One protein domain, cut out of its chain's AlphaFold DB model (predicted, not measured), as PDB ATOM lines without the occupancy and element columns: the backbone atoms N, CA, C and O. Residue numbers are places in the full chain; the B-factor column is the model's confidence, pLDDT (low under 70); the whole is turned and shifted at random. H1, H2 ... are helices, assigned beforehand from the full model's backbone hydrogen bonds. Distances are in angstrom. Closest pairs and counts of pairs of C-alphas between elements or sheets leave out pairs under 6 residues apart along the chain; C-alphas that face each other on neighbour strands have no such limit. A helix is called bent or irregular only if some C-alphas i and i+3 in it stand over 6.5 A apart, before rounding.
ATOM      1  N   LYS A  16     324.069 333.131 155.280       62.78
ATOM      2  CA  LYS A  16     324.921 333.870 156.228       62.78
ATOM      3  C   LYS A  16     324.392 335.265 156.563       62.78
ATOM      4  O   LYS A  16     324.551 335.701 157.693       62.78
ATOM      5  N   SER A  17     323.755 335.954 155.617       67.94
ATOM      6  CA  SER A  17     323.189 337.290 155.862       67.94
ATOM      7  C   SER A  17     321.747 337.243 156.369       67.94
ATOM      8  O   SER A  17     321.287 338.179 157.022       67.94
ATOM      9  N   ARG A  18     321.018 336.153 156.094       68.75
ATOM     10  CA  ARG A  18     319.606 336.015 156.479       68.75
ATOM     11  C   ARG A  18     319.409 335.541 157.912       68.75
ATOM     12  O   ARG A  18     318.487 336.032 158.552       68.75
ATOM     13  N   VAL A  19     320.259 334.650 158.424       74.19
ATOM     14  CA  VAL A  19     320.127 334.127 159.798       74.19
ATOM     15  C   VAL A  19     320.286 335.228 160.860       74.19
ATOM     16  O   VAL A  19     319.376 335.369 161.673       74.19
ATOM     17  N   PRO A  20     321.331 336.082 160.836       78.88
ATOM     18  CA  PRO A  20     321.478 337.149 161.830       78.88
ATOM     19  C   PRO A  20     320.357 338.192 161.738       78.88
ATOM     20  O   PRO A  20     319.842 338.644 162.753       78.88
ATOM     21  N   ASN A  21     319.930 338.526 160.515       83.94
ATOM     22  CA  ASN A  21     318.832 339.462 160.278       83.94
ATOM     23  C   ASN A  21     317.489 338.906 160.784       83.94
ATOM     24  O   ASN A  21     316.701 339.636 161.380       83.94
ATOM     25  N   LEU A  22     317.231 337.608 160.590       82.81
ATOM     26  CA  LEU A  22     316.037 336.950 161.121       82.81
ATOM     27  C   LEU A  22     316.047 336.954 162.651       82.81
ATOM     28  O   LEU A  22     315.037 337.309 163.251       82.81
ATOM     29  N   ILE A  23     317.176 336.609 163.278       84.50
ATOM     30  CA  ILE A  23     317.317 336.611 164.741       84.50
ATOM     31  C   ILE A  23     317.072 338.019 165.292       84.50
ATOM     32  O   ILE A  23     316.241 338.191 166.180       84.50
ATOM     33  N   PHE A  24     317.718 339.036 164.718       88.12
ATOM     34  CA  PHE A  24     317.558 340.425 165.149       88.12
ATOM     35  C   PHE A  24     316.108 340.910 165.027       88.12
ATOM     36  O   PHE A  24     315.548 341.451 165.980       88.12
ATOM     37  N   LYS A  25     315.457 340.646 163.887       86.31
ATOM     38  CA  LYS A  25     314.032 340.957 163.703       86.31
ATOM     39  C   LYS A  25     313.159 340.217 164.708       86.31
ATOM     40  O   LYS A  25     312.243 340.814 165.257       86.31
ATOM     41  N   THR A  26     313.451 338.946 164.967       89.19
ATOM     42  CA  THR A  26     312.699 338.135 165.932       89.19
ATOM     43  C   THR A  26     312.787 338.733 167.331       89.19
ATOM     44  O   THR A  26     311.765 338.844 167.994       89.19
ATOM     45  N   ILE A  27     313.966 339.191 167.760       89.69
ATOM     46  CA  ILE A  27     314.150 339.837 169.069       89.69
ATOM     47  C   ILE A  27     313.331 341.129 169.166       89.69
ATOM     48  O   ILE A  27     312.593 341.312 170.131       89.69
ATOM     49  N   ILE A  28     313.402 342.002 168.154       89.81
ATOM     50  CA  ILE A  28     312.632 343.258 168.143       89.81
ATOM     51  C   ILE A  28     311.128 342.975 168.197       89.81
ATOM     52  O   ILE A  28     310.410 343.567 169.002       89.81
ATOM     53  N   PHE A  29     310.648 342.056 167.357       88.00
ATOM     54  CA  PHE A  29     309.233 341.702 167.326       88.00
ATOM     55  C   PHE A  29     308.778 340.985 168.599       88.00
ATOM     56  O   PHE A  29     307.638 341.188 169.000       88.00
ATOM     57  N   ALA A  30     309.640 340.219 169.270       88.50
ATOM     58  CA  ALA A  30     309.320 339.606 170.558       88.50
ATOM     59  C   ALA A  30     309.086 340.670 171.639       88.50
ATOM     60  O   ALA A  30     308.111 340.580 172.382       88.50
ATOM     61  N   ILE A  31     309.940 341.699 171.693       89.44
ATOM     62  CA  ILE A  31     309.795 342.816 172.638       89.44
ATOM     63  C   ILE A  31     308.490 343.572 172.365       89.44
ATOM     64  O   ILE A  31     307.712 343.810 173.286       89.44
ATOM     65  N   ALA A  32     308.216 343.895 171.098       88.31
ATOM     66  CA  ALA A  32     306.987 344.580 170.708       88.31
ATOM     67  C   ALA A  32     305.731 343.740 170.997       88.31
ATOM     68  O   ALA A  32     304.759 344.251 171.547       88.31
ATOM     69  N   ALA A  33     305.756 342.442 170.680       87.94
ATOM     70  CA  ALA A  33     304.643 341.534 170.940       87.94
ATOM     71  C   ALA A  33     304.385 341.353 172.441       87.94
ATOM     72  O   ALA A  33     303.233 341.245 172.848       87.94
ATOM     73  N   TYR A  34     305.438 341.348 173.265       86.31
ATOM     74  CA  TYR A  34     305.302 341.278 174.716       86.31
ATOM     75  C   TYR A  34     304.713 342.566 175.304       86.31
ATOM     76  O   TYR A  34     303.851 342.491 176.175       86.31
ATOM     77  N   ALA A  35     305.127 343.734 174.802       88.38
ATOM     78  CA  ALA A  35     304.591 345.026 175.233       88.38
ATOM     79  C   ALA A  35     303.111 345.217 174.859       88.38
ATOM     80  O   ALA A  35     302.367 345.838 175.606       88.38
ATOM     81  N   LEU A  36     302.681 344.659 173.723       88.12
ATOM     82  CA  LEU A  36     301.316 344.780 173.196       88.12
ATOM     83  C   LEU A  36     300.404 343.598 173.564       88.12
ATOM     84  O   LEU A  36     299.280 343.511 173.067       88.12
ATOM     85  N   LYS A  37     300.875 342.658 174.396       81.00
ATOM     86  CA  LYS A  37     300.143 341.412 174.681       81.00
ATOM     87  C   LYS A  37     298.786 341.651 175.351       81.00
ATOM     88  O   LYS A  37     297.882 340.844 175.170       81.00
ATOM     89  N   ASP A  38     298.675 342.729 176.128       84.62
ATOM     90  CA  ASP A  38     297.475 343.038 176.911       84.62
ATOM     91  C   ASP A  38     296.374 343.656 176.030       84.62
ATOM     92  O   ASP A  38     295.197 343.371 176.239       84.62
ATOM     93  N   ASP A  39     296.752 344.398 174.983       87.38
ATOM     94  CA  ASP A  39     295.820 344.952 173.990       87.38
ATOM     95  C   ASP A  39     295.417 343.915 172.930       87.38
ATOM     96  O   ASP A  39     294.308 343.947 172.390       87.38
ATOM     97  N   PHE A  40     296.311 342.969 172.623       85.44
ATOM     98  CA  PHE A  40     296.104 341.959 171.587       85.44
ATOM     99  C   PHE A  40     296.401 340.544 172.111       85.44
ATOM    100  O   PHE A  40     297.516 340.036 171.935       85.44
ATOM    101  N   PRO A  41     295.400 339.832 172.664       78.88
ATOM    102  CA  PRO A  41     295.610 338.558 173.363       78.88
ATOM    103  C   PRO A  41     296.155 337.432 172.468       78.88
ATOM    104  O   PRO A  41     296.807 336.508 172.950       78.88
ATOM    105  N   PHE A  42     295.934 337.503 171.150       87.06
ATOM    106  CA  PHE A  42     296.432 336.508 170.190       87.06
ATOM    107  C   PHE A  42     297.778 336.871 169.554       87.06
ATOM    108  O   PHE A  42     298.378 336.025 168.885       87.06
ATOM    109  N   LEU A  43     298.272 338.099 169.742       87.12
ATOM    110  CA  LEU A  43     299.469 338.597 169.061       87.12
ATOM    111  C   LEU A  43     300.702 337.761 169.402       87.12
ATOM    112  O   LEU A  43     301.450 337.363 168.509       87.12
ATOM    113  N   LEU A  44     300.875 337.441 170.686       87.00
ATOM    114  CA  LEU A  44     301.988 336.628 171.163       87.00
ATOM    115  C   LEU A  44     301.945 335.212 170.560       87.00
ATOM    116  O   LEU A  44     302.963 334.698 170.101       87.00
ATOM    117  N   THR A  45     300.760 334.603 170.506       89.44
ATOM    118  CA  THR A  45     300.555 333.263 169.937       89.44
ATOM    119  C   THR A  45     300.871 333.236 168.443       89.44
ATOM    120  O   THR A  45     301.621 332.374 167.986       89.44
ATOM    121  N   ILE A  46     300.358 334.205 167.678       89.75
ATOM    122  CA  ILE A  46     300.626 334.326 166.235       89.75
ATOM    123  C   ILE A  46     302.121 334.563 165.983       89.75
ATOM    124  O   ILE A  46     302.704 333.946 165.088       89.75
ATOM    125  N   PHE A  47     302.758 335.408 166.797       90.50
ATOM    126  CA  PHE A  47     304.194 335.655 166.725       90.50
ATOM    127  C   PHE A  47     305.003 334.364 166.920       90.50
ATOM    128  O   PHE A  47     305.847 334.041 166.081       90.50
ATOM    129  N   TRP A  48     304.715 333.581 167.961       88.75
ATOM    130  CA  TRP A  48     305.421 332.321 168.207       88.75
ATOM    131  C   TRP A  48     305.195 331.282 167.108       88.75
ATOM    132  O   TRP A  48     306.145 330.598 166.727       88.75
ATOM    133  N   ILE A  49     303.990 331.194 166.535       93.88
ATOM    134  CA  ILE A  49     303.720 330.324 165.376       93.88
ATOM    135  C   ILE A  49     304.606 330.727 164.191       93.88
ATOM    136  O   ILE A  49     305.260 329.876 163.581       93.88
ATOM    137  N   TYR A  50     304.669 332.026 163.887       90.31
ATOM    138  CA  TYR A  50     305.502 332.550 162.807       90.31
ATOM    139  C   TYR A  50     306.989 332.239 163.031       90.31
ATOM    140  O   TYR A  50     307.670 331.768 162.115       90.31
ATOM    141  N   VAL A  51     307.497 332.464 164.246       90.81
ATOM    142  CA  VAL A  51     308.894 332.176 164.600       90.81
ATOM    143  C   VAL A  51     309.193 330.686 164.452       90.81
ATOM    144  O   VAL A  51     310.138 330.329 163.744       90.81
ATOM    145  N   SER A  52     308.362 329.816 165.025       91.06
ATOM    146  CA  SER A  52     308.518 328.360 164.938       91.06
ATOM    147  C   SER A  52     308.553 327.865 163.493       91.06
ATOM    148  O   SER A  52     309.435 327.083 163.133       91.06
ATOM    149  N   PHE A  53     307.665 328.368 162.632       93.25
ATOM    150  CA  PHE A  53     307.656 328.007 161.214       93.25
ATOM    151  C   PHE A  53     308.955 328.419 160.500       93.25
ATOM    152  O   PHE A  53     309.550 327.622 159.772       93.25
ATOM    153  N   ASN A  54     309.447 329.636 160.749       88.94
ATOM    154  CA  ASN A  54     310.698 330.116 160.153       88.94
ATOM    155  C   ASN A  54     311.919 329.309 160.624       88.94
ATOM    156  O   ASN A  54     312.785 328.973 159.812       88.94
ATOM    157  N   PHE A  55     311.985 328.967 161.913       88.62
ATOM    158  CA  PHE A  55     313.050 328.117 162.450       88.62
ATOM    159  C   PHE A  55     312.988 326.695 161.884       88.62
ATOM    160  O   PHE A  55     314.025 326.158 161.491       88.62
ATOM    161  N   MET A  56     311.792 326.115 161.755       93.44
ATOM    162  CA  MET A  56     311.603 324.800 161.136       93.44
ATOM    163  C   MET A  56     312.124 324.782 159.694       93.44
ATOM    164  O   MET A  56     312.865 323.874 159.317       93.44
ATOM    165  N   LEU A  57     311.811 325.812 158.902       89.31
ATOM    166  CA  LEU A  57     312.332 325.946 157.540       89.31
ATOM    167  C   LEU A  57     313.857 326.075 157.515       89.31
ATOM    168  O   LEU A  57     314.505 325.433 156.694       89.31
ATOM    169  N   LEU A  58     314.447 326.872 158.407       87.81
ATOM    170  CA  LEU A  58     315.903 327.023 158.505       87.81
ATOM    171  C   LEU A  58     316.608 325.700 158.814       87.81
ATOM    172  O   LEU A  58     317.589 325.360 158.147       87.81
ATOM    173  N   ILE A  59     316.093 324.948 159.788       89.12
ATOM    174  CA  ILE A  59     316.603 323.622 160.151       89.12
ATOM    175  C   ILE A  59     316.434 322.659 158.971       89.12
ATOM    176  O   ILE A  59     317.382 321.958 158.613       89.12
ATOM    177  N   GLY A  60     315.270 322.679 158.315       89.50
ATOM    178  CA  GLY A  60     314.996 321.888 157.117       89.50
ATOM    179  C   GLY A  60     315.974 322.190 155.981       89.50
ATOM    180  O   GLY A  60     316.574 321.274 155.427       89.50
ATOM    181  N   PHE A  61     316.225 323.467 155.684       88.38
ATOM    182  CA  PHE A  61     317.214 323.886 154.687       88.38
ATOM    183  C   PHE A  61     318.634 323.458 155.059       88.38
ATOM    184  O   PHE A  61     319.401 323.059 154.182       88.38
ATOM    185  N   TRP A  62     319.002 323.529 156.339       86.69
ATOM    186  CA  TRP A  62     320.312 323.081 156.805       86.69
ATOM    187  C   TRP A  62     320.489 321.567 156.632       86.69
ATOM    188  O   TRP A  62     321.488 321.129 156.054       86.69
ATOM    189  N   ALA A  63     319.500 320.778 157.057       86.94
ATOM    190  CA  ALA A  63     319.496 319.326 156.901       86.94
ATOM    191  C   ALA A  63     319.502 318.921 155.418       86.94
ATOM    192  O   ALA A  63     320.315 318.094 155.003       86.94
ATOM    193  N   PHE A  64     318.666 319.567 154.602       89.56
ATOM    194  CA  PHE A  64     318.604 319.344 153.160       89.56
ATOM    195  C   PHE A  64     319.931 319.674 152.473       89.56
ATOM    196  O   PHE A  64     320.452 318.865 151.710       89.56
ATOM    197  N   LYS A  65     320.547 320.819 152.794       84.31
ATOM    198  CA  LYS A  65     321.868 321.187 152.267       84.31
ATOM    199  C   LYS A  65     322.927 320.146 152.636       84.31
ATOM    200  O   LYS A  65     323.739 319.785 151.789       84.31
ATOM    201  N   ARG A  66     322.923 319.651 153.878       86.25
ATOM    202  CA  ARG A  66     323.845 318.595 154.323       86.25
ATOM    203  C   ARG A  66     323.636 317.300 153.535       86.25
ATOM    204  O   ARG A  66     324.616 316.691 153.115       86.25
ATOM    205  N   PHE A  67     322.385 316.911 153.308       89.38
ATOM    206  CA  PHE A  67     322.036 315.731 152.521       89.38
ATOM    207  C   PHE A  67     322.495 315.850 151.059       89.38
ATOM    208  O   PHE A  67     323.168 314.956 150.552       89.38
ATOM    209  N   ILE A  68     322.204 316.978 150.407       86.69
ATOM    210  CA  ILE A  68     322.619 317.238 149.022       86.69
ATOM    211  C   ILE A  68     324.141 317.272 148.899       86.69
ATOM    212  O   ILE A  68     324.689 316.629 148.013       86.69
ATOM    213  N   ASN A  69     324.841 317.947 149.813       84.38
ATOM    214  CA  ASN A  69     326.303 317.973 149.808       84.38
ATOM    215  C   ASN A  69     326.904 316.567 149.954       84.38
ATOM    216  O   ASN A  69     327.891 316.262 149.292       84.38
ATOM    217  N   LYS A  70     326.297 315.701 150.780       84.31
ATOM    218  CA  LYS A  70     326.715 314.298 150.905       84.31
ATOM    219  C   LYS A  70     326.536 313.552 149.579       84.31
ATOM    220  O   LYS A  70     327.466 312.894 149.130       84.31
ATOM    221  N   LYS A  71     325.381 313.705 148.925       84.06
ATOM    222  CA  LYS A  71     325.096 313.058 147.635       84.06
ATOM    223  C   LYS A  71     325.983 313.567 146.499       84.06
ATOM    224  O   LYS A  71     326.478 312.761 145.724       84.06
ATOM    225  N   ILE A  72     326.237 314.872 146.428       79.00
ATOM    226  CA  ILE A  72     327.168 315.453 145.449       79.00
ATOM    227  C   ILE A  72     328.591 314.939 145.692       79.00
ATOM    228  O   ILE A  72     329.278 314.624 144.731       79.00
ATOM    229  N   GLY A  73     329.024 314.820 146.952       76.75
ATOM    230  CA  GLY A  73     330.328 314.242 147.290       76.75
ATOM    231  C   GLY A  73     330.456 312.777 146.862       76.75
ATOM    232  O   GLY A  73     331.447 312.415 146.240       76.75
ATOM    233  N   GLU A  74     329.437 311.954 147.126       79.31
ATOM    234  CA  GLU A  74     329.378 310.556 146.667       79.31
ATOM    235  C   GLU A  74     329.473 310.463 145.137       79.31
ATOM    236  O   GLU A  74     330.269 309.689 144.612       79.31
ATOM    237  N   VAL A  75     328.718 311.300 144.423       77.88
ATOM    238  CA  VAL A  75     328.716 311.349 142.956       77.88
ATOM    239  C   VAL A  75     330.060 311.839 142.403       77.88
ATOM    240  O   VAL A  75     330.600 311.237 141.483       77.88
ATOM    241  N   ASN A  76     330.644 312.892 142.980       71.06
ATOM    242  CA  ASN A  76     331.959 313.394 142.574       71.06
ATOM    243  C   ASN A  76     333.057 312.341 142.789       71.06
ATOM    244  O   ASN A  76     333.913 312.173 141.927       71.06
ATOM    245  N   ASN A  77     332.993 311.585 143.887       70.19
ATOM    246  CA  ASN A  77     333.918 310.481 144.146       70.19
ATOM    247  C   ASN A  77     333.720 309.313 143.168       70.19
ATOM    248  O   ASN A  77     334.698 308.682 142.788       70.19
TER     249      ASN A  77
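What this domain is: This is residues 16 to 77 of the 98 residues of an uncharacterized protein of Owenweeksia sp. TMED14 (UniProt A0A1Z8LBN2). The domain is a long helical hairpin with unequal arms: the long helix H2 makes the length, and the shorter H1 folds back beside its first part, the two meeting near their link and opening toward the other end as a narrow V. The last part of H2, residues 59 to 77, sticks out free beyond the hairpin body. The printed part has 62 residues with two named helices, H1 then H2 along the chain, and no named strand; the class is all helix. The whole is extended, a rod with a radius of gyration of the C-alphas of 17.1 A and spans of 59 by 20 by 7 A.

Where its parts are: H2, the longest helix, holds residues 43 to 77 and measures 51.0 A from C-alpha 43 at (299.469, 338.597, 169.061) to C-alpha 77 at (333.918, 310.481, 144.146). H1 holds residues 16 to 35 and measures 30.0 A, beginning with C-alpha 16 at (324.921, 333.870, 156.228). H1 is neither bent nor irregular, but only just: C-alphas 17 and 20 are 6.2 A apart.

How they stand to each other: H2 and H1 touch and form a helical hairpin. They run opposite ways at a shallow tilt of 15 degrees. H2 touches H1 with residues 43 to 51 alone, and H1 touches H2 with residues 26 to 34 alone. Their closest C-alphas, those of Ala 33 and Leu 44, are 5.6 A apart, while their centres are 18.3 A apart. In H2 every O i to N i+4 pair is within hydrogen-bond range; in H1 14 of 16 are.

The domain as a whole: The C-alphas of Asp 39 and Asn 77, the two farthest apart, are 59.4 A apart. Without the free stretch, the body of 43 residues spans 36 by 17 by 7 A. The link from H1 to H2, 7 residues, is short, and the printed part has no cut. The mean pLDDT of the printed part is 85.2; residues 16 to 18 are under 70.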